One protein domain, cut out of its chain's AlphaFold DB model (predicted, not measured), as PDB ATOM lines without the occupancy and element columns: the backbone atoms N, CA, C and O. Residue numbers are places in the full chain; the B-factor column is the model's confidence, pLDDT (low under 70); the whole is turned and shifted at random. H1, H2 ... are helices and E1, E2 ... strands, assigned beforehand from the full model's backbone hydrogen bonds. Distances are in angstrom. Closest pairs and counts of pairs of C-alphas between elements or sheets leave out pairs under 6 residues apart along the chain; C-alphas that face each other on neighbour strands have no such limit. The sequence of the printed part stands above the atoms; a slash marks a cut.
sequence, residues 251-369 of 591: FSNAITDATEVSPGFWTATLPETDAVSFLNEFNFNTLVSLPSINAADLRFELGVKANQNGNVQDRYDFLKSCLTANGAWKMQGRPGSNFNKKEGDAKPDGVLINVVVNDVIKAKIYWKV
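AT A GLANCE: This is residues 251 to 369 of the 591 residues of the protein "DUF4988 domain-containing protein" of Dysgonomonas gadei ATCC BAA-286 (UniProt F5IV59). A strongly twisted sheet of five strands runs through the domain, with E6 and E7 near its middle, the hairpin E1 and E2 at one edge and E4 at the other. The short helix H2 sits near both E4 and a separate small ribbon of two strands, E3 and E5, while long loops spread out from these parts. The printed part has 119 residues, with two named helices and seven named strands in the order E1 E2 E3 E4 H1 H2 E5 E6 E7; the large sheet, E1 E2 E7 E6 E4, is mixed and the small one antiparallel. The class is mixed, helices and strands, though under half of the residues are in named elements. The whole is compact, with a radius of gyration of the C-alphas of 13.2 A and spans of 39 by 32 by 25 A.

IN THESE COORDINATES: In the large sheet, E1 is residues 256 to 262, 17.6 A long, from C-alpha 256 at (545.405, 219.835, 803.950). E2 is residues 265 to 269, 13.7 A, and E4 residues 299 to 302, 10.4 A. E6, residues 351 to 357, measures 19.5 A, and E7, residues 360 to 368, measures 23.5 A and ends with C-alpha 368 at (547.542, 211.194, 807.387). E3 is residues 281 to 283 and E5 residues 328 to 330. H1 is residues 310 to 313, and H2, residues 316 to 322, is 10.0 A long.

HOW THE PARTS SIT: E6 and E7 form a hairpin, antiparallel at 156 degrees, with N 353 and O 365 2.8 A apart. E2 is parallel to E7 at 38 degrees, with N 366 and O 266 at 2.8 A. E1 and E2 form a hairpin, with N 267 and O 259 at 2.9 A; E1 is an edge strand. At the other edge E4 is antiparallel to E6, with N 354 and O 301 at 2.8 A. H2 only grazes this sheet; the closest C-alphas of H2 and E4 are those of Lys 320 and Leu 302, 6.2 A apart. The closest C-alphas of H2 and E5 are those of Cys 322 and Lys 330, at 5.0 A. E5 and E3 are antiparallel at 161 degrees, with N 329 and O 282 at 2.8 A. E4 and E5 are apart. H1 is only just not on the large sheet, with 4 pairs of C-alphas within 10 A. It is close to H2 but not clearly touching: the closest C-alphas, of Val 312 and Leu 319, are 7.8 A apart. Every O i to N i+4 pair of H2 is within hydrogen-bond range; H1 is too short for one.

THE WHOLE: The two C-alphas farthest apart, those of Ser 292 and Glu 343, are 39.0 A apart. The links E2 to E3, E3 to E4 and E5 to E6 are long, the last with 20 residues. The printed part has no cut. The mean pLDDT of the printed part is 94.3, and no printed residue is under 70.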
ATOM      1  N   PHE A 251     541.671 217.310 795.468       97.31
ATOM      2  CA  PHE A 251     541.219 217.157 796.849       97.31
ATOM      3  C   PHE A 251     540.173 218.211 797.205       97.31
ATOM      4  O   PHE A 251     540.186 219.320 796.667       97.31
ATOM      5  N   SER A 252     539.265 217.874 798.119       95.19
ATOM      6  CA  SER A 252     538.313 218.846 798.658       95.19
ATOM      7  C   SER A 252     539.019 219.895 799.525       95.19
ATOM      8  O   SER A 252     540.091 219.651 800.077       95.19
ATOM      9  N   ASN A 253     538.389 221.059 799.708       92.88
ATOM     10  CA  ASN A 253     538.956 222.168 800.494       92.88
ATOM     11  C   ASN A 253     539.198 221.832 801.978       92.88
ATOM     12  O   ASN A 253     539.862 222.598 802.670       92.88
ATOM     13  N   ALA A 254     538.621 220.739 802.483       91.38
ATOM     14  CA  ALA A 254     538.820 220.294 803.859       91.38
ATOM     15  C   ALA A 254     540.141 219.528 804.049       91.38
ATOM     16  O   ALA A 254     540.593 219.373 805.178       91.38
ATOM     17  N   ILE A 255     540.746 219.035 802.964       96.06
ATOM     18  CA  ILE A 255     542.015 218.309 803.001       96.06
ATOM     19  C   ILE A 255     543.178 219.300 803.020       96.06
ATOM     20  O   ILE A 255     543.225 220.232 802.216       96.06
ATOM     21  N   THR A 256     544.154 219.063 803.896       95.12
ATOM     22  CA  THR A 256     545.405 219.835 803.950       95.12
ATOM     23  C   THR A 256     546.602 218.974 803.556       95.12
ATOM     24  O   THR A 256     546.503 217.751 803.465       95.12
ATOM     25  N   ASP A 257     547.744 219.612 803.284       94.06
ATOM     26  CA  ASP A 257     549.028 218.950 802.983       94.06
ATOM     27  C   ASP A 257     548.964 217.910 801.852       94.06
ATOM     28  O   ASP A 257     549.707 216.922 801.844       94.06
ATOM     29  N   ALA A 258     548.054 218.135 800.901       96.81
ATOM     30  CA  ALA A 258     547.945 217.359 799.680       96.81
ATOM     31  C   ALA A 258     549.182 217.617 798.810       96.81
ATOM     32  O   ALA A 258     549.360 218.709 798.269       96.81
ATOM     33  N   THR A 259     550.087 216.648 798.710       95.88
ATOM     34  CA  THR A 259     551.346 216.818 797.970       95.88
ATOM     35  C   THR A 259     551.801 215.500 797.368       95.88
ATOM     36  O   THR A 259     551.744 214.460 798.023       95.88
ATOM     37  N   GLU A 260     552.272 215.546 796.126       95.56
ATOM     38  CA  GLU A 260     552.910 214.407 795.477       95.56
ATOM     39  C   GLU A 260     554.308 214.200 796.069       95.56
ATOM     40  O   GLU A 260     555.158 215.088 796.023       95.56
ATOM     41  N   VAL A 261     554.543 213.029 796.656       91.81
ATOM     42  CA  VAL A 261     555.811 212.687 797.326       91.81
ATOM     43  C   VAL A 261     556.722 211.821 796.459       91.81
ATOM     44  O   VAL A 261     557.928 211.761 796.679       91.81
ATOM     45  N   SER A 262     556.151 211.142 795.468       88.12
ATOM     46  CA  SER A 262     556.853 210.424 794.402       88.12
ATOM     47  C   SER A 262     555.860 210.181 793.259       88.12
ATOM     48  O   SER A 262     554.664 210.291 793.525       88.12
ATOM     49  N   PRO A 263     556.295 209.836 792.032       83.69
ATOM     50  CA  PRO A 263     555.400 209.722 790.879       83.69
ATOM     51  C   PRO A 263     554.123 208.915 791.167       83.69
ATOM     52  O   PRO A 263     554.174 207.711 791.422       83.69
ATOM     53  N   GLY A 264     552.984 209.612 791.169       83.12
ATOM     54  CA  GLY A 264     551.640 209.095 791.426       83.12
ATOM     55  C   GLY A 264     551.319 208.687 792.871       83.12
ATOM     56  O   GLY A 264     550.212 208.206 793.123       83.12
ATOM     57  N   PHE A 265     552.230 208.911 793.822       92.75
ATOM     58  CA  PHE A 265     551.978 208.796 795.259       92.75
ATOM     59  C   PHE A 265     551.821 210.169 795.899       92.75
ATOM     60  O   PHE A 265     552.722 211.006 795.861       92.75
ATOM     61  N   TRP A 266     550.706 210.341 796.589       97.44
ATOM     62  CA  TRP A 266     550.336 211.561 797.280       97.44
ATOM     63  C   TRP A 266     550.287 211.325 798.781       97.44
ATOM     64  O   TRP A 266     549.954 210.234 799.233       97.44
ATOM     65  N   THR A 267     550.581 212.351 799.565       97.25
ATOM     66  CA  THR A 267     550.118 212.437 800.951       97.25
ATOM     67  C   THR A 267     548.981 213.433 801.026       97.25
ATOM     68  O   THR A 267     549.000 214.401 800.277       97.25
ATOM     69  N   ALA A 268     548.035 213.217 801.933       97.81
ATOM     70  CA  ALA A 268     546.942 214.136 802.223       97.81
ATOM     71  C   ALA A 268     546.534 213.988 803.691       97.81
ATOM     72  O   ALA A 268     546.434 212.867 804.188       97.81
ATOM     73  N   THR A 269     546.304 215.088 804.396       97.50
ATOM     74  CA  THR A 269     545.893 215.071 805.803       97.50
ATOM     75  C   THR A 269     544.373 215.105 805.902       97.50
ATOM     76  O   THR A 269     543.725 215.997 805.352       97.50
ATOM     77  N   LEU A 270     543.803 214.115 806.596       96.25
ATOM     78  CA  LEU A 270     542.379 214.101 806.903       96.25
ATOM     79  C   LEU A 270     542.047 215.230 807.887       96.25
ATOM     80  O   LEU A 270     542.779 215.419 808.864       96.25
ATOM     81  N   PRO A 271     540.938 215.955 807.674       92.00
ATOM     82  CA  PRO A 271     540.446 216.903 808.655       92.00
ATOM     83  C   PRO A 271     539.967 216.170 809.910       92.00
ATOM     84  O   PRO A 271     539.588 214.999 809.865       92.00
ATOM     85  N   GLU A 272     539.934 216.901 811.019       89.06
ATOM     86  CA  GLU A 272     539.306 216.464 812.261       89.06
ATOM     87  C   GLU A 272     538.103 217.370 812.541       89.06
ATOM     88  O   GLU A 272     538.218 218.450 813.119       89.06
ATOM     89  N   THR A 273     536.941 216.952 812.047       87.94
ATOM     90  CA  THR A 273     535.663 217.667 812.159       87.94
ATOM     91  C   THR A 273     534.543 216.685 812.493       87.94
ATOM     92  O   THR A 273     534.699 215.474 812.338       87.94
ATOM     93  N   ASP A 274     533.371 217.186 812.887       80.81
ATOM     94  CA  ASP A 274     532.216 216.313 813.139       80.81
ATOM     95  C   ASP A 274     531.734 215.585 811.860       80.81
ATOM     96  O   ASP A 274     531.188 214.488 811.953       80.81
ATOM     97  N   ALA A 275     531.957 216.162 810.669       86.19
ATOM     98  CA  ALA A 275     531.552 215.574 809.385       86.19
ATOM     99  C   ALA A 275     532.576 214.580 808.815       86.19
ATOM    100  O   ALA A 275     532.212 213.631 808.125       86.19
ATOM    101  N   VAL A 276     533.863 214.821 809.068       89.69
ATOM    102  CA  VAL A 276     534.972 213.988 808.605       89.69
ATOM    103  C   VAL A 276     535.978 213.920 809.742       89.69
ATOM    104  O   VAL A 276     536.624 214.917 810.062       89.69
ATOM    105  N   SER A 277     536.069 212.742 810.349       89.06
ATOM    106  CA  SER A 277     537.075 212.373 811.339       89.06
ATOM    107  C   SER A 277     537.370 210.892 811.172       89.06
ATOM    108  O   SER A 277     536.474 210.088 810.901       89.06
ATOM    109  N   PHE A 278     538.629 210.523 811.358       94.19
ATOM    110  CA  PHE A 278     539.088 209.154 811.181       94.19
ATOM    111  C   PHE A 278     538.438 208.154 812.160       94.19
ATOM    112  O   PHE A 278     538.277 206.979 811.826       94.19
ATOM    113  N   LEU A 279     538.015 208.615 813.344       93.00
ATOM    114  CA  LEU A 279     537.290 207.802 814.336       93.00
ATOM    115  C   LEU A 279     535.784 207.662 814.033       93.00
ATOM    116  O   LEU A 279     535.088 206.836 814.642       93.00
ATOM    117  N   ASN A 280     535.276 208.463 813.096       90.50
ATOM    118  CA  ASN A 280     533.867 208.542 812.728       90.50
ATOM    119  C   ASN A 280     533.576 207.835 811.398       90.50
ATOM    120  O   ASN A 280     534.398 207.090 810.863       90.50
ATOM    121  N   GLU A 281     532.348 208.011 810.915       94.94
ATOM    122  CA  GLU A 281     531.898 207.520 809.619       94.94
ATOM    123  C   GLU A 281     531.968 208.654 808.595       94.94
ATOM    124  O   GLU A 281     531.467 209.747 808.849       94.94
ATOM    125  N   PHE A 282     532.594 208.401 807.449       96.31
ATOM    126  CA  PHE A 282     532.666 209.342 806.327       96.31
ATOM    127  C   PHE A 282     532.869 208.574 805.017       96.31
ATOM    128  O   PHE A 282     532.850 207.344 805.002       96.31
ATOM    129  N   ASN A 283     533.044 209.271 803.893       96.62
ATOM    130  CA  ASN A 283     533.338 208.623 802.618       96.62
ATOM    131  C   ASN A 283     534.478 209.341 801.884       96.62
ATOM    132  O   ASN A 283     534.403 210.545 801.664       96.62
ATOM    133  N   PHE A 284     535.517 208.612 801.474       97.31
ATOM    134  CA  PHE A 284     536.649 209.163 800.718       97.31
ATOM    135  C   PHE A 284     536.247 209.765 799.367       97.31
ATOM    136  O   PHE A 284     536.898 210.691 798.892       97.31
ATOM    137  N   ASN A 285     535.139 209.314 798.780       94.69
ATOM    138  CA  ASN A 285     534.579 209.849 797.541       94.69
ATOM    139  C   ASN A 285     534.124 211.320 797.668       94.69
ATOM    140  O   ASN A 285     533.973 212.020 796.674       94.69
ATOM    141  N   THR A 286     533.939 211.836 798.890       94.69
ATOM    142  CA  THR A 286     533.681 213.273 799.115       94.69
ATOM    143  C   THR A 286     534.965 214.091 799.291       94.69
ATOM    144  O   THR A 286     534.917 215.322 799.331       94.69
ATOM    145  N   LEU A 287     536.116 213.423 799.409       96.31
ATOM    146  CA  LEU A 287     537.408 214.026 799.742       96.31
ATOM    147  C   LEU A 287     538.356 214.102 798.549       96.31
ATOM    148  O   LEU A 287     539.217 214.980 798.520       96.31
ATOM    149  N   VAL A 288     538.206 213.196 797.584       96.69
ATOM    150  CA  VAL A 288     539.041 213.134 796.387       96.69
ATOM    151  C   VAL A 288     538.202 212.869 795.143       96.69
ATOM    152  O   VAL A 288     537.293 212.045 795.153       96.69
ATOM    153  N   SER A 289     538.542 213.553 794.056       96.31
ATOM    154  CA  SER A 289     538.001 213.319 792.721       96.31
ATOM    155  C   SER A 289     539.130 213.190 791.704       96.31
ATOM    156  O   SER A 289     540.256 213.642 791.928       96.31
ATOM    157  N   LEU A 290     538.835 212.545 790.578       95.50
ATOM    158  CA  LEU A 290     539.780 212.376 789.481       95.50
ATOM    159  C   LEU A 290     539.278 213.128 788.237       95.50
ATOM    160  O   LEU A 290     538.068 213.143 787.988       95.50
ATOM    161  N   PRO A 291     540.170 213.742 787.439       93.25
ATOM    162  CA  PRO A 291     539.779 214.431 786.214       93.25
ATOM    163  C   PRO A 291     539.028 213.503 785.253       93.25
ATOM    164  O   PRO A 291     539.484 212.395 784.978       93.25
ATOM    165  N   SER A 292     537.901 213.977 784.715       91.81
ATOM    166  CA  SER A 292     537.111 213.275 783.688       91.81
ATOM    167  C   SER A 292     536.590 211.882 784.079       91.81
ATOM    168  O   SER A 292     536.260 211.089 783.200       91.81
ATOM    169  N   ILE A 293     536.484 211.587 785.378       93.56
ATOM    170  CA  ILE A 293     535.949 210.329 785.915       93.56
ATOM    171  C   ILE A 293     534.812 210.658 786.887       93.56
ATOM    172  O   ILE A 293     534.956 211.539 787.738       93.56
ATOM    173  N   ASN A 294     533.677 209.961 786.778       93.00
ATOM    174  CA  ASN A 294     532.560 210.191 787.690       93.00
ATOM    175  C   ASN A 294     532.850 209.585 789.065       93.00
ATOM    176  O   ASN A 294     533.393 208.491 789.180       93.00
ATOM    177  N   ALA A 295     532.382 210.262 790.115       90.31
ATOM    178  CA  ALA A 295     532.484 209.788 791.494       90.31
ATOM    179  C   ALA A 295     531.924 208.364 791.689       90.31
ATOM    180  O   ALA A 295     532.476 207.584 792.459       90.31
ATOM    181  N   ALA A 296     530.847 208.004 790.982       92.19
ATOM    182  CA  ALA A 296     530.221 206.684 791.082       92.19
ATOM    183  C   ALA A 296     531.109 205.535 790.567       92.19
ATOM    184  O   ALA A 296     530.918 204.395 790.983       92.19
ATOM    185  N   ASP A 297     532.088 205.843 789.712       94.12
ATOM    186  CA  ASP A 297     533.001 204.860 789.121       94.12
ATOM    187  C   ASP A 297     534.255 204.643 789.990       94.12
ATOM    188  O   ASP A 297     535.067 203.757 789.712       94.12
ATOM    189  N   LEU A 298     534.439 205.462 791.036       95.94
ATOM    190  CA  LEU A 298     535.586 205.376 791.933       95.94
ATOM    191  C   LEU A 298     535.416 204.227 792.927       95.94
ATOM    192  O   LEU A 298     534.480 204.196 793.729       95.94
ATOM    193  N   ARG A 299     536.398 203.329 792.925       96.81
ATOM    194  CA  ARG A 299     536.597 202.303 793.945       96.81
ATOM    195  C   ARG A 299     537.784 202.665 794.833       96.81
ATOM    196  O   ARG A 299     538.764 203.243 794.369       96.81
ATOM    197  N   PHE A 300     537.711 202.308 796.107       98.19
ATOM    198  CA  PHE A 300     538.743 202.568 797.102       98.19
ATOM    199  C   PHE A 300     539.213 201.260 797.718       98.19
ATOM    200  O   PHE A 300     538.410 200.423 798.130       98.19
ATOM    201  N   GLU A 301     540.526 201.095 797.796       96.56
ATOM    202  CA  GLU A 301     541.153 199.895 798.338       96.56
ATOM    203  C   GLU A 301     542.357 200.277 799.181       96.56
ATOM    204  O   GLU A 301     543.102 201.189 798.825       96.56
ATOM    205  N   LEU A 302     542.605 199.556 800.275       97.44
ATOM    206  CA  LEU A 302     543.887 199.689 800.961       97.44
ATOM    207  C   LEU A 302     545.016 199.314 799.993       97.44
ATOM    208  O   LEU A 302     544.991 198.251 799.372       97.44
ATOM    209  N   GLY A 303     546.026 200.177 799.896       94.56
ATOM    210  CA  GLY A 303     547.239 199.858 799.160       94.56
ATOM    211  C   GLY A 303     547.921 198.635 799.764       94.56
ATOM    212  O   GLY A 303     547.847 198.420 800.973       94.56
ATOM    213  N   VAL A 304     548.598 197.844 798.927       90.06
ATOM    214  CA  VAL A 304     549.227 196.580 799.340       90.06
ATOM    215  C   VAL A 304     550.080 196.744 800.599       90.06
ATOM    216  O   VAL A 304     550.803 197.730 800.747       90.06
ATOM    217  N   LYS A 305     550.039 195.744 801.488       94.00
ATOM    218  CA  LYS A 305     550.696 195.778 802.805       94.00
ATOM    219  C   LYS A 305     552.170 196.206 802.747       94.00
ATOM    220  O   LYS A 305     552.596 196.999 803.574       94.00
ATOM    221  N   ALA A 306     552.922 195.772 801.734       91.44
ATOM    222  CA  ALA A 306     554.336 196.131 801.550       91.44
ATOM    223  C   ALA A 306     554.594 197.627 801.265       91.44
ATOM    224  O   ALA A 306     555.716 198.110 801.420       91.44
ATOM    225  N   ASN A 307     553.573 198.370 800.835       92.75
ATOM    226  CA  ASN A 307     553.651 199.814 800.622       92.75
ATOM    227  C   ASN A 307     553.164 200.630 801.822       92.75
ATOM    228  O   ASN A 307     553.308 201.845 801.816       92.75
ATOM    229  N   GLN A 308     552.630 199.980 802.851       96.56
ATOM    230  CA  GLN A 308     552.209 200.634 804.080       96.56
ATOM    231  C   GLN A 308     553.399 200.835 805.026       96.56
ATOM    232  O   GLN A 308     554.349 200.051 805.001       96.56
ATOM    233  N   ASN A 309     553.339 201.845 805.894       96.38
ATOM    234  CA  ASN A 309     554.290 201.973 807.001       96.38
ATOM    235  C   ASN A 309     554.043 200.896 808.077       96.38
ATOM    236  O   ASN A 309     552.979 200.276 808.128       96.38
ATOM    237  N   GLY A 310     555.019 200.675 808.957       95.44
ATOM    238  CA  GLY A 310     554.996 199.613 809.961       95.44
ATOM    239  C   GLY A 310     553.790 199.668 810.904       95.44
ATOM    240  O   GLY A 310     553.225 198.625 811.214       95.44
ATOM    241  N   ASN A 311     553.343 200.860 811.314       95.50
ATOM    242  CA  ASN A 311     552.170 200.995 812.191       95.50
ATOM    243  C   ASN A 311     550.867 200.589 811.486       95.50
ATOM    244  O   ASN A 311     549.973 200.018 812.110       95.50
ATOM    245  N   VAL A 312     550.762 200.832 810.178       97.50
ATOM    246  CA  VAL A 312     549.628 200.364 809.368       97.50
ATOM    247  C   VAL A 312     549.720 198.862 809.104       97.50
ATOM    248  O   VAL A 312     548.710 198.167 809.187       97.50
ATOM    249  N   GLN A 313     550.915 198.332 808.820       95.69
ATOM    250  CA  GLN A 313     551.110 196.899 808.573       95.69
ATOM    251  C   GLN A 313     550.670 196.033 809.761       95.69
ATOM    252  O   GLN A 313     550.025 195.000 809.550       95.69
ATOM    253  N   ASP A 314     550.958 196.476 810.987       94.50
ATOM    254  CA  ASP A 314     550.568 195.800 812.233       94.50
ATOM    255  C   ASP A 314     549.037 195.718 812.403       94.50
ATOM    256  O   ASP A 314     548.527 194.874 813.139       94.50
ATOM    257  N   ARG A 315     548.282 196.579 811.703       95.38
ATOM    258  CA  ARG A 315     546.817 196.701 811.790       95.38
ATOM    259  C   ARG A 315     546.120 196.600 810.429       95.38
ATOM    260  O   ARG A 315     544.982 197.045 810.293       95.38
ATOM    261  N   TYR A 316     546.771 195.994 809.437       95.75
ATOM    262  CA  TYR A 316     546.319 196.011 808.043       95.75
ATOM    263  C   TYR A 316     544.903 195.451 807.855       95.75
ATOM    264  O   TYR A 316     544.045 196.130 807.300       95.75
ATOM    265  N   ASP A 317     544.636 194.242 808.357       95.69
ATOM    266  CA  ASP A 317     543.334 193.582 808.174       95.69
ATOM    267  C   ASP A 317     542.216 194.306 808.932       95.69
ATOM    268  O   ASP A 317     541.097 194.431 808.436       95.69
ATOM    269  N   PHE A 318     542.546 194.871 810.096       96.31
ATOM    270  CA  PHE A 318     541.645 195.741 810.844       96.31
ATOM    271  C   PHE A 318     541.268 196.982 810.021       96.31
ATOM    272  O   PHE A 318     540.085 197.247 809.834       96.31
ATOM    273  N   LEU A 319     542.242 197.704 809.463       97.50
ATOM    274  CA  LEU A 319     541.980 198.892 808.642       97.50
ATOM    275  C   LEU A 319     541.253 198.547 807.337       97.50
ATOM    276  O   LEU A 319     540.380 199.296 806.907       97.50
ATOM    277  N   LYS A 320     541.555 197.388 806.744       96.19
ATOM    278  CA  LYS A 320     540.831 196.864 805.581       96.19
ATOM    279  C   LYS A 320     539.354 196.635 805.903       96.19
ATOM    280  O   LYS A 320     538.513 196.952 805.075       96.19
ATOM    281  N   SER A 321     539.029 196.152 807.105       96.00
ATOM    282  CA  SER A 321     537.634 195.977 807.543       96.00
ATOM    283  C   SER A 321     536.878 197.295 807.775       96.00
ATOM    284  O   SER A 321     535.648 197.299 807.806       96.00
ATOM    285  N   CYS A 322     537.595 198.416 807.916       97.50
ATOM    286  CA  CYS A 322     537.003 199.743 808.090       97.50
ATOM    287  C   CYS A 322     536.629 200.427 806.766       97.50
ATOM    288  O   CYS A 322     535.899 201.415 806.804       97.50
ATOM    289  N   LEU A 323     537.126 199.944 805.618       98.25
ATOM    290  CA  LEU A 323     536.947 200.566 804.303       98.25
ATOM    291  C   LEU A 323     536.127 199.670 803.373       98.25
ATOM    292  O   LEU A 323     536.495 198.528 803.102       98.25
ATOM    293  N   THR A 324     535.055 200.215 802.809       96.88
ATOM    294  CA  THR A 324     534.306 199.572 801.727       96.88
ATOM    295  C   THR A 324     534.796 200.037 800.357       96.88
ATOM    296  O   THR A 324     535.345 201.127 800.193       96.88
ATOM    297  N   ALA A 325     534.518 199.226 799.335       94.94
ATOM    298  CA  ALA A 325     534.912 199.493 797.954       94.94
ATOM    299  C   ALA A 325     534.402 200.847 797.418       94.94
ATOM    300  O   ALA A 325     535.098 201.493 796.653       94.94
ATOM    301  N   ASN A 326     533.230 201.326 797.845       95.44
ATOM    302  CA  ASN A 326     532.691 202.634 797.436       95.44
ATOM    303  C   ASN A 326     533.282 203.835 798.211       95.44
ATOM    304  O   ASN A 326     532.747 204.942 798.127       95.44
ATOM    305  N   GLY A 327     534.328 203.610 799.011       96.88
ATOM    306  CA  GLY A 327     535.015 204.647 799.776       96.88
ATOM    307  C   GLY A 327     534.408 204.955 801.138       96.88
ATOM    308  O   GLY A 327     534.945 205.817 801.831       96.88
ATOM    309  N   ALA A 328     533.323 204.289 801.549       97.62
ATOM    310  CA  ALA A 328     532.781 204.501 802.885       97.62
ATOM    311  C   ALA A 328     533.756 203.966 803.944       97.62
ATOM    312  O   ALA A 328     534.244 202.836 803.876       97.62
ATOM    313  N   TRP A 329     534.036 204.813 804.923       98.06
ATOM    314  CA  TRP A 329     534.879 204.518 806.063       98.06
ATOM    315  C   TRP A 329     534.026 204.432 807.317       98.06
ATOM    316  O   TRP A 329     533.220 205.323 807.590       98.06
ATOM    317  N   LYS A 330     534.242 203.385 808.108       96.44
ATOM    318  CA  LYS A 330     533.669 203.232 809.443       96.44
ATOM    319  C   LYS A 330     534.677 202.554 810.348       96.44
ATOM    320  O   LYS A 330     534.996 201.382 810.161       96.44
ATOM    321  N   MET A 331     535.140 203.276 811.364       94.75
ATOM    322  CA  MET A 331     536.022 202.706 812.376       94.75
ATOM    323  C   MET A 331     535.309 201.576 813.141       94.75
ATOM    324  O   MET A 331     534.260 201.803 813.745       94.75
ATOM    325  N   GLN A 332     535.875 200.366 813.111       93.44
ATOM    326  CA  GLN A 332     535.275 199.157 813.703       93.44
ATOM    327  C   GLN A 332     535.708 198.896 815.155       93.44
ATOM    328  O   GLN A 332     535.172 198.019 815.826       93.44
ATOM    329  N   GLY A 333     536.699 199.630 815.654       94.88
ATOM    330  CA  GLY A 333     537.247 199.434 816.989       94.88
ATOM    331  C   GLY A 333     538.387 200.397 817.280       94.88
ATOM    332  O   GLY A 333     538.655 201.313 816.507       94.88
ATOM    333  N   ARG A 334     539.086 200.184 818.395       94.88
ATOM    334  CA  ARG A 334     540.158 201.080 818.836       94.88
ATOM    335  C   ARG A 334     541.367 201.029 817.885       94.88
ATOM    336  O   ARG A 334     542.002 199.970 817.806       94.88
ATOM    337  N   PRO A 335     541.751 202.127 817.203       94.00
ATOM    338  CA  PRO A 335     542.918 202.123 816.322       94.00
ATOM    339  C   PRO A 335     544.237 202.021 817.098       94.00
ATOM    340  O   PRO A 335     545.136 201.304 816.670       94.00
ATOM    341  N   GLY A 336     544.344 202.656 818.266       94.19
ATOM    342  CA  GLY A 336     545.516 202.599 819.148       94.19
ATOM    343  C   GLY A 336     546.759 203.335 818.632       94.19
ATOM    344  O   GLY A 336     547.812 203.224 819.248       94.19
ATOM    345  N   SER A 337     546.649 204.041 817.503       93.69
ATOM    346  CA  SER A 337     547.630 205.002 816.991       93.69
ATOM    347  C   SER A 337     546.975 205.873 815.916       93.69
ATOM    348  O   SER A 337     545.899 205.533 815.419       93.69
ATOM    349  N   ASN A 338     547.648 206.942 815.498       94.75
ATOM    350  CA  ASN A 338     547.288 207.719 814.310       94.75
ATOM    351  C   ASN A 338     547.985 207.232 813.024       94.75
ATOM    352  O   ASN A 338     547.937 207.906 812.001       94.75
ATOM    353  N   PHE A 339     548.654 206.077 813.071       96.12
ATOM    354  CA  PHE A 339     549.306 205.460 811.915       96.12
ATOM    355  C   PHE A 339     550.390 206.315 811.243       96.12
ATOM    356  O   PHE A 339     550.730 206.100 810.073       96.12
ATOM    357  N   ASN A 340     550.981 207.249 811.991       94.12
ATOM    358  CA  ASN A 340     552.252 207.847 811.605       94.12
ATOM    359  C   ASN A 340     553.333 206.771 811.553       94.12
ATOM    360  O   ASN A 340     553.247 205.751 812.234       94.12
ATOM    361  N   LYS A 341     554.351 206.976 810.734       94.31
ATOM    362  CA  LYS A 341     555.422 206.012 810.540       94.31
ATOM    363  C   LYS A 341     556.281 205.882 811.800       94.31
ATOM    364  O   LYS A 341     556.421 206.821 812.586       94.31
ATOM    365  N   LYS A 342     556.891 204.710 811.983       92.00
ATOM    366  CA  LYS A 342     557.903 204.501 813.029       92.00
ATOM    367  C   LYS A 342     559.201 205.218 812.638       92.00
ATOM    368  O   LYS A 342     559.451 205.481 811.460       92.00
ATOM    369  N   GLU A 343     560.045 205.519 813.619       91.75
ATOM    370  CA  GLU A 343     561.389 206.030 813.340       91.75
ATOM    371  C   GLU A 343     562.152 205.052 812.428       91.75
ATOM    372  O   GLU A 343     562.100 203.838 812.619       91.75
ATOM    373  N   GLY A 344     562.822 205.583 811.400       89.75
ATOM    374  CA  GLY A 344     563.556 204.784 810.413       89.75
ATOM    375  C   GLY A 344     562.707 204.158 809.299       89.75
ATOM    376  O   GLY A 344     563.270 203.543 808.397       89.75
ATOM    377  N   ASP A 345     561.382 204.330 809.307       92.19
ATOM    378  CA  ASP A 345     560.523 203.801 808.248       92.19
ATOM    379  C   ASP A 345     560.614 204.642 806.958       92.19
ATOM    380  O   ASP A 345     560.558 205.883 806.968       92.19
ATOM    381  N   ALA A 346     560.761 203.939 805.833       90.50
ATOM    382  CA  ALA A 346     560.896 204.524 804.504       90.50
ATOM    383  C   ALA A 346     559.546 204.947 803.908       90.50
ATOM    384  O   ALA A 346     559.516 205.784 803.003       90.50
ATOM    385  N   LYS A 347     558.431 204.372 804.382       93.50
ATOM    386  CA  LYS A 347     557.089 204.718 803.893       93.50
ATOM    387  C   LYS A 347     556.541 205.965 804.613       93.50
ATOM    388  O   LYS A 347     556.873 206.181 805.779       93.50
ATOM    389  N   PRO A 348     555.737 206.811 803.941       94.00
ATOM    390  CA  PRO A 348     555.151 208.007 804.549       94.00
ATOM    391  C   PRO A 348     554.211 207.724 805.730       94.00
ATOM    392  O   PRO A 348     553.716 206.609 805.914       94.00
ATOM    393  N   ASP A 349     553.933 208.777 806.500       95.38
ATOM    394  CA  ASP A 349     552.846 208.791 807.482       95.38
ATOM    395  C   ASP A 349     551.488 208.557 806.815       95.38
ATOM    396  O   ASP A 349     551.244 209.042 805.707       95.38
ATOM    397  N   GLY A 350     550.583 207.897 807.538       95.69
ATOM    398  CA  GLY A 350     549.202 207.702 807.117       95.69
ATOM    399  C   GLY A 350     548.923 206.361 806.444       95.69
ATOM    400  O   GLY A 350     549.815 205.555 806.180       95.69
ATOM    401  N   VAL A 351     547.640 206.124 806.178       97.94
ATOM    402  CA  VAL A 351     547.136 204.885 805.575       97.94
ATOM    403  C   VAL A 351     547.105 205.043 804.059       97.94
ATOM    404  O   VAL A 351     546.402 205.916 803.548       97.94
ATOM    405  N   LEU A 352     547.839 204.204 803.324       98.06
ATOM    406  CA  LEU A 352     547.783 204.207 801.863       98.06
ATOM    407  C   LEU A 352     546.455 203.620 801.384       98.06
ATOM    408  O   LEU A 352     546.163 202.449 801.637       98.06
ATOM    409  N   ILE A 353     545.698 204.418 800.640       98.44
ATOM    410  CA  ILE A 353     544.478 204.015 799.948       98.44
ATOM    411  C   ILE A 353     544.652 204.324 798.460       98.44
ATOM    412  O   ILE A 353     545.033 205.430 798.070       98.44
ATOM    413  N   ASN A 354     544.393 203.319 797.633       97.75
ATOM    414  CA  ASN A 354     544.357 203.429 796.187       97.75
ATOM    415  C   ASN A 354     542.958 203.860 795.741       97.75
ATOM    416  O   ASN A 354     541.959 203.344 796.242       97.75
ATOM    417  N   VAL A 355     542.905 204.753 794.756       97.12
ATOM    418  CA  VAL A 355     541.692 205.063 793.993       97.12
ATOM    419  C   VAL A 355     541.760 204.279 792.688       97.12
ATOM    420  O   VAL A 355     542.726 204.405 791.931       97.12
ATOM    421  N   VAL A 356     540.759 203.441 792.448       95.62
ATOM    422  CA  VAL A 356     540.735 202.418 791.400       95.62
ATOM    423  C   VAL A 356     539.512 202.624 790.517       95.62
ATOM    424  O   VAL A 356     538.424 202.894 791.015       95.62
ATOM    425  N   VAL A 357     539.682 202.474 789.206       93.31
ATOM    426  CA  VAL A 357     538.591 202.516 788.223       93.31
ATOM    427  C   VAL A 357     538.794 201.371 787.248       93.31
ATOM    428  O   VAL A 357     539.872 201.251 786.668       93.31
ATOM    429  N   ASN A 358     537.780 200.520 787.068       87.88
ATOM    430  CA  ASN A 358     537.844 199.350 786.177       87.88
ATOM    431  C   ASN A 358     539.087 198.461 786.413       87.88
ATOM    432  O   ASN A 358     539.696 197.964 785.466       87.88
ATOM    433  N   ASP A 359     539.454 198.279 787.688       87.06
ATOM    434  CA  ASP A 359     540.634 197.535 788.171       87.06
ATOM    435  C   ASP A 359     542.001 198.167 787.864       87.06
ATOM    436  O   ASP A 359     543.033 197.556 788.132       87.06
ATOM    437  N   VAL A 360     542.024 199.398 787.353       90.81
ATOM    438  CA  VAL A 360     543.245 200.174 787.126       90.81
ATOM    439  C   VAL A 360     543.417 201.176 788.260       90.81
ATOM    440  O   VAL A 360     542.515 201.968 788.544       90.81
ATOM    441  N   ILE A 361     544.581 201.171 788.910       94.56
ATOM    442  CA  ILE A 361     544.916 202.171 789.927       94.56
ATOM    443  C   ILE A 361     545.133 203.513 789.229       94.56
ATOM    444  O   ILE A 361     545.994 203.640 788.356       94.56
ATOM    445  N   LYS A 362     544.360 204.519 789.638       94.81
ATOM    446  CA  LYS A 362     544.408 205.880 789.097       94.81
ATOM    447  C   LYS A 362     545.097 206.869 790.034       94.81
ATOM    448  O   LYS A 362     545.684 207.835 789.565       94.81
ATOM    449  N   ALA A 363     545.061 206.640 791.345       95.31
ATOM    450  CA  ALA A 363     545.803 207.442 792.317       95.31
ATOM    451  C   ALA A 363     546.177 206.611 793.548       95.31
ATOM    452  O   ALA A 363     545.467 205.672 793.911       95.31
ATOM    453  N   LYS A 364     547.280 206.975 794.206       97.31
ATOM    454  CA  LYS A 364     547.775 206.336 795.431       97.31
ATOM    455  C   LYS A 364     547.970 207.407 796.494       97.31
ATOM    456  O   LYS A 364     548.772 208.315 796.291       97.31
ATOM    457  N   ILE A 365     547.235 207.338 797.601       98.31
ATOM    458  CA  ILE A 365     547.161 208.441 798.568       98.31
ATOM    459  C   ILE A 365     547.391 207.918 799.987       98.31
ATOM    460  O   ILE A 365     546.617 207.102 800.479       98.31
ATOM    461  N   TYR A 366     548.442 208.394 800.652       98.12
ATOM    462  CA  TYR A 366     548.663 208.207 802.083       98.12
ATOM    463  C   TYR A 366     547.842 209.237 802.862       98.12
ATOM    464  O   TYR A 366     548.175 210.427 802.887       98.12
ATOM    465  N   TRP A 367     546.769 208.773 803.496       97.81
ATOM    466  CA  TRP A 367     545.891 209.596 804.318       97.81
ATOM    467  C   TRP A 367     546.444 209.714 805.736       97.81
ATOM    468  O   TRP A 367     546.372 208.767 806.523       97.81
ATOM    469  N   LYS A 368     547.023 210.873 806.054       97.06
ATOM    470  CA  LYS A 368     547.542 211.194 807.387       97.06
ATOM    471  C   LYS A 368     546.381 211.451 808.337       97.06
ATOM    472  O   LYS A 368     545.439 212.169 807.999       97.06
ATOM    473  N   VAL A 369     546.482 210.883 809.532       95.81
ATOM    474  CA  VAL A 369     545.486 211.027 810.591       95.81
ATOM    475  C   VAL A 369     546.054 211.922 811.680       95.81
ATOM    476  O   VAL A 369     547.168 211.712 812.169       95.81
TER     477      VAL A 369